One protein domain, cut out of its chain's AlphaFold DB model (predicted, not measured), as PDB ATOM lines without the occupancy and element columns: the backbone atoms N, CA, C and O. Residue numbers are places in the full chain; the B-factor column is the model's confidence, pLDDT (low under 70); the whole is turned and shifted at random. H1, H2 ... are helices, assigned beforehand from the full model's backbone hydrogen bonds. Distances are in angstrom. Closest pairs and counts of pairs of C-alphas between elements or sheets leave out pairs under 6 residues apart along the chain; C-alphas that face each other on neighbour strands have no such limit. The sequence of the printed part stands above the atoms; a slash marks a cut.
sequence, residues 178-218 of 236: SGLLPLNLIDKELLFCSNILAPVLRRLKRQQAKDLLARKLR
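AT A GLANCE: This is residues 178 to 218 of the 236 residues of the protein "F-box domain-containing protein" of Puccinia coronata f. sp. avenae (UniProt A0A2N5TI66). A small head of loops around the short helix H1 leads into one long helix, H2, whose residues 203 to 218 stick out as an arm and make most of the length. The printed part has 41 residues with two named helices, H1 then H2, and no named strand; the class is all helix. It is loose, with a radius of gyration of the C-alphas of 12.8 A, and elongated, spanning 39 by 22 by 12 A.

IN THESE COORDINATES: Residues 178 to 187 come before H1, with C-alpha 178 at (117.232, 137.526, 105.012). H1 is residues 188 to 191. H2 is residues 198 to 218, 30.0 A from C-alpha 198 at (104.947, 128.757, 100.931) to C-alpha 218 at (105.111, 127.071, 70.932).

HOW THE PARTS SIT: H1 and H2 touch, H2 with residues 198 to 202 alone; their closest C-alphas, of Glu 189 and Ala 198, are 5.8 A apart. In H2 every O i to N i+4 pair is within hydrogen-bond range; H1 is too short for such a pair.

THE WHOLE: The C-alphas farthest apart, of Gly 179 and Arg 218, are 39.2 A apart. The printed part has no cut. The link from H1 to H2 is short, with 6 residues. Mean pLDDT of the printed part is 93.0, and no printed residue is under 70.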
ATOM      1  N   SER A 178     116.653 136.945 106.230       86.44
ATOM      2  CA  SER A 178     117.232 137.526 105.012       86.44
ATOM      3  C   SER A 178     118.660 137.045 104.743       86.44
ATOM      4  O   SER A 178     119.014 136.821 103.590       86.44
ATOM      5  N   GLY A 179     119.447 136.784 105.793       87.88
ATOM      6  CA  GLY A 179     120.811 136.256 105.664       87.88
ATOM      7  C   GLY A 179     120.881 134.816 105.140       87.88
ATOM      8  O   GLY A 179     121.936 134.383 104.688       87.88
ATOM      9  N   LEU A 180     119.768 134.075 105.161       90.25
ATOM     10  CA  LEU A 180     119.688 132.686 104.684       90.25
ATOM     11  C   LEU A 180     119.238 132.571 103.218       90.25
ATOM     12  O   LEU A 180     119.393 131.508 102.616       90.25
ATOM     13  N   LEU A 181     118.719 133.657 102.636       89.81
ATOM     14  CA  LEU A 181     118.306 133.734 101.233       89.81
ATOM     15  C   LEU A 181     119.460 133.579 100.231       89.81
ATOM     16  O   LEU A 181     119.295 132.787  99.306       89.81
ATOM     17  N   PRO A 182     120.617 134.270 100.368       91.75
ATOM     18  CA  PRO A 182     121.709 134.117  99.401       91.75
ATOM     19  C   PRO A 182     122.311 132.705  99.418       91.75
ATOM     20  O   PRO A 182     122.882 132.267  98.426       91.75
ATOM     21  N   LEU A 183     122.137 131.972 100.521       91.94
ATOM     22  CA  LEU A 183     122.575 130.584 100.664       91.94
ATOM     23  C   LEU A 183     121.561 129.571 100.101       91.94
ATOM     24  O   LEU A 183     121.818 128.373 100.161       91.94
ATOM     25  N   ASN A 184     120.404 130.024  99.598       89.44
ATOM     26  CA  ASN A 184     119.290 129.184  99.141       89.44
ATOM     27  C   ASN A 184     118.821 128.143 100.184       89.44
ATOM     28  O   ASN A 184     118.250 127.113  99.830       89.44
ATOM     29  N   LEU A 185     119.049 128.408 101.477       89.56
ATOM     30  CA  LEU A 185     118.619 127.536 102.580       89.56
ATOM     31  C   LEU A 185     117.148 127.758 102.949       89.56
ATOM     32  O   LEU A 185     116.496 126.873 103.502       89.56
ATOM     33  N   ILE A 186     116.640 128.961 102.676       89.94
ATOM     34  CA  ILE A 186     115.254 129.367 102.899       89.94
ATOM     35  C   ILE A 186     114.724 129.979 101.608       89.94
ATOM     36  O   ILE A 186     115.407 130.747 100.931       89.94
ATOM     37  N   ASP A 187     113.471 129.674 101.299       88.25
ATOM     38  CA  ASP A 187     112.761 130.288 100.191       88.25
ATOM     39  C   ASP A 187     112.493 131.771 100.412       88.25
ATOM     40  O   ASP A 187     112.029 132.192 101.473       88.25
ATOM     41  N   LYS A 188     112.607 132.542  99.330       89.88
ATOM     42  CA  LYS A 188     112.187 133.950  99.283       89.88
ATOM     43  C   LYS A 188     110.723 134.146  99.703       89.88
ATOM     44  O   LYS A 188     110.367 135.180 100.252       89.88
ATOM     45  N   GLU A 189     109.874 133.147  99.478       87.62
ATOM     46  CA  GLU A 189     108.440 133.199  99.784       87.62
ATOM     47  C   GLU A 189     108.134 133.160 101.285       87.62
ATOM     48  O   GLU A 189     107.143 133.738 101.724       87.62
ATOM     49  N   LEU A 190     109.017 132.560 102.091       87.69
ATOM     50  CA  LEU A 190     108.874 132.471 103.551       87.69
ATOM     51  C   LEU A 190     109.112 133.810 104.272       87.69
ATOM     52  O   LEU A 190     108.986 133.885 105.498       87.69
ATOM     53  N   LEU A 191     109.486 134.854 103.526       88.38
ATOM     54  CA  LEU A 191     109.551 136.230 104.017       88.38
ATOM     55  C   LEU A 191     108.176 136.905 104.016       88.38
ATOM     56  O   LEU A 191     107.926 137.755 104.862       88.38
ATOM     57  N   PHE A 192     107.307 136.532 103.073       89.44
ATOM     58  CA  PHE A 192     106.039 137.222 102.807       89.44
ATOM     59  C   PHE A 192     104.816 136.364 103.138       89.44
ATOM     60  O   PHE A 192     103.717 136.884 103.306       89.44
ATOM     61  N   CYS A 193     104.986 135.044 103.213       92.00
ATOM     62  CA  CYS A 193     103.902 134.093 103.416       92.00
ATOM     63  C   CYS A 193     104.192 133.134 104.576       92.00
ATOM     64  O   CYS A 193     105.340 132.916 104.973       92.00
ATOM     65  N   SER A 194     103.131 132.530 105.116       94.31
ATOM     66  CA  SER A 194     103.237 131.522 106.172       94.31
ATOM     67  C   SER A 194     103.946 130.254 105.679       94.31
ATOM     68  O   SER A 194     103.910 129.917 104.494       94.31
ATOM     69  N   ASN A 195     104.538 129.495 106.611       92.25
ATOM     70  CA  ASN A 195     105.236 128.238 106.304       92.25
ATOM     71  C   ASN A 195     104.336 127.200 105.606       92.25
ATOM     72  O   ASN A 195     104.834 126.337 104.890       92.25
ATOM     73  N   ILE A 196     103.021 127.289 105.821       95.12
ATOM     74  CA  ILE A 196     102.024 126.379 105.249       95.12
ATOM     75  C   ILE A 196     101.700 126.771 103.801       95.12
ATOM     76  O   ILE A 196     101.535 125.899 102.951       95.12
ATOM     77  N   LEU A 197     101.644 128.075 103.499       94.88
ATOM     78  CA  LEU A 197     101.300 128.576 102.166       94.88
ATOM     79  C   LEU A 197     102.497 128.585 101.207       94.88
ATOM     80  O   LEU A 197     102.317 128.373 100.010       94.88
ATOM     81  N   ALA A 198     103.715 128.767 101.722       93.19
ATOM     82  CA  ALA A 198     104.947 128.757 100.931       93.19
ATOM     83  C   ALA A 198     105.085 127.558  99.966       93.19
ATOM     84  O   ALA A 198     105.365 127.780  98.791       93.19
ATOM     85  N   PRO A 199     104.839 126.288 100.355       94.12
ATOM     86  CA  PRO A 199     104.911 125.181  99.399       94.12
ATOM     87  C   PRO A 199     103.847 125.257  98.292       94.12
ATOM     88  O   PRO A 199     104.104 124.806  97.175       94.12
ATOM     89  N   VAL A 200     102.665 125.814  98.573       96.06
ATOM     90  CA  VAL A 200     101.589 125.984  97.581       96.06
ATOM     91  C   VAL A 200     101.948 127.091  96.598       96.06
ATOM     92  O   VAL A 200     101.877 126.877  95.388       96.06
ATOM     93  N   LEU A 201     102.407 128.236  97.105       95.69
ATOM     94  CA  LEU A 201     102.860 129.359  96.289       95.69
ATOM     95  C   LEU A 201     104.042 128.942  95.396       95.69
ATOM     96  O   LEU A 201     104.016 129.194  94.191       95.69
ATOM     97  N   ARG A 202     104.991 128.164  95.931       91.88
ATOM     98  CA  ARG A 202     106.107 127.591  95.165       91.88
ATOM     99  C   ARG A 202     105.624 126.682  94.039       91.88
ATOM    100  O   ARG A 202     106.127 126.761  92.917       91.88
ATOM    101  N   ARG A 203     104.660 125.797  94.320       95.56
ATOM    102  CA  ARG A 203     104.056 124.930  93.293       95.56
ATOM    103  C   ARG A 203     103.399 125.770  92.205       95.56
ATOM    104  O   ARG A 203     103.642 125.505  91.032       95.56
ATOM    105  N   LEU A 204     102.639 126.789  92.592       96.56
ATOM    106  CA  LEU A 204     101.954 127.688  91.670       96.56
ATOM    107  C   LEU A 204     102.944 128.450  90.782       96.56
ATOM    108  O   LEU A 204     102.822 128.379  89.563       96.56
ATOM    109  N   LYS A 205     103.987 129.069  91.349       95.25
ATOM    110  CA  LYS A 205     105.032 129.744  90.561       95.25
ATOM    111  C   LYS A 205     105.780 128.790  89.638       95.25
ATOM    112  O   LYS A 205     106.102 129.158  88.513       95.25
ATOM    113  N   ARG A 206     106.040 127.552  90.077       96.31
ATOM    114  CA  ARG A 206     106.672 126.534  89.225       96.31
ATOM    115  C   ARG A 206     105.778 126.149  88.048       96.31
ATOM    116  O   ARG A 206     106.302 125.989  86.951       96.31
ATOM    117  N   GLN A 207     104.469 125.991  88.259       98.00
ATOM    118  CA  GLN A 207     103.535 125.724  87.160       98.00
ATOM    119  C   GLN A 207     103.433 126.926  86.221       98.00
ATOM    120  O   GLN A 207     103.607 126.765  85.021       98.00
ATOM    121  N   GLN A 208     103.319 128.139  86.761       97.69
ATOM    122  CA  GLN A 208     103.309 129.364  85.964       97.69
ATOM    123  C   GLN A 208     104.577 129.507  85.106       97.69
ATOM    124  O   GLN A 208     104.493 129.828  83.925       97.69
ATOM    125  N   ALA A 209     105.757 129.222  85.665       97.06
ATOM    126  CA  ALA A 209     107.013 129.243  84.919       97.06
ATOM    127  C   ALA A 209     107.050 128.182  83.805       97.06
ATOM    128  O   ALA A 209     107.512 128.474  82.703       97.06
ATOM    129  N   LYS A 210     106.540 126.970  84.066       97.69
ATOM    130  CA  LYS A 210     106.409 125.918  83.045       97.69
ATOM    131  C   LYS A 210     105.473 126.337  81.918       97.69
ATOM    132  O   LYS A 210     105.833 126.164  80.760       97.69
ATOM    133  N   ASP A 211     104.322 126.914  82.244       97.69
ATOM    134  CA  ASP A 211     103.342 127.369  81.256       97.69
ATOM    135  C   ASP A 211     103.908 128.504  80.395       97.69
ATOM    136  O   ASP A 211     103.739 128.505  79.176       97.69
ATOM    137  N   LEU A 212     104.636 129.446  81.007       97.31
ATOM    138  CA  LEU A 212     105.330 130.515  80.284       97.31
ATOM    139  C   LEU A 212     106.405 129.965  79.343       97.31
ATOM    140  O   LEU A 212     106.484 130.406  78.198       97.31
ATOM    141  N   LEU A 213     107.205 128.992  79.788       96.75
ATOM    142  CA  LEU A 213     108.189 128.326  78.931       96.75
ATOM    143  C   LEU A 213     107.518 127.554  77.792       96.75
ATOM    144  O   LEU A 213     107.934 127.679  76.648       96.75
ATOM    145  N   ALA A 214     106.447 126.812  78.076       95.88
ATOM    146  CA  ALA A 214     105.699 126.079  77.062       95.88
ATOM    147  C   ALA A 214     105.102 127.019  76.002       95.88
ATOM    148  O   ALA A 214     105.163 126.711  74.814       95.88
ATOM    149  N   ARG A 215     104.572 128.184  76.400       95.00
ATOM    150  CA  ARG A 215     104.119 129.220  75.455       95.00
ATOM    151  C   ARG A 215     105.276 129.774  74.634       95.00
ATOM    152  O   ARG A 215     105.150 129.839  73.420       95.00
ATOM    153  N   LYS A 216     106.399 130.120  75.271       94.75
ATOM    154  CA  LYS A 216     107.597 130.599  74.564       94.75
ATOM    155  C   LYS A 216     108.129 129.585  73.558       94.75
ATOM    156  O   LYS A 216     108.609 130.008  72.530       94.75
ATOM    157  N   LEU A 217     108.028 128.285  73.824       92.19
ATOM    158  CA  LEU A 217     108.449 127.243  72.880       92.19
ATOM    159  C   LEU A 217     107.453 127.028  71.733       92.19
ATOM    160  O   LEU A 217     107.856 126.672  70.636       92.19
ATOM    161  N   ARG A 218     106.148 127.211  71.974       91.12
ATOM    162  CA  ARG A 218     105.111 127.071  70.932       91.12
ATOM    163  C   ARG A 218     105.019 128.280  70.009       91.12
ATOM    164  O   ARG A 218     104.658 128.126  68.852       91.12
TER     165      ARG A 218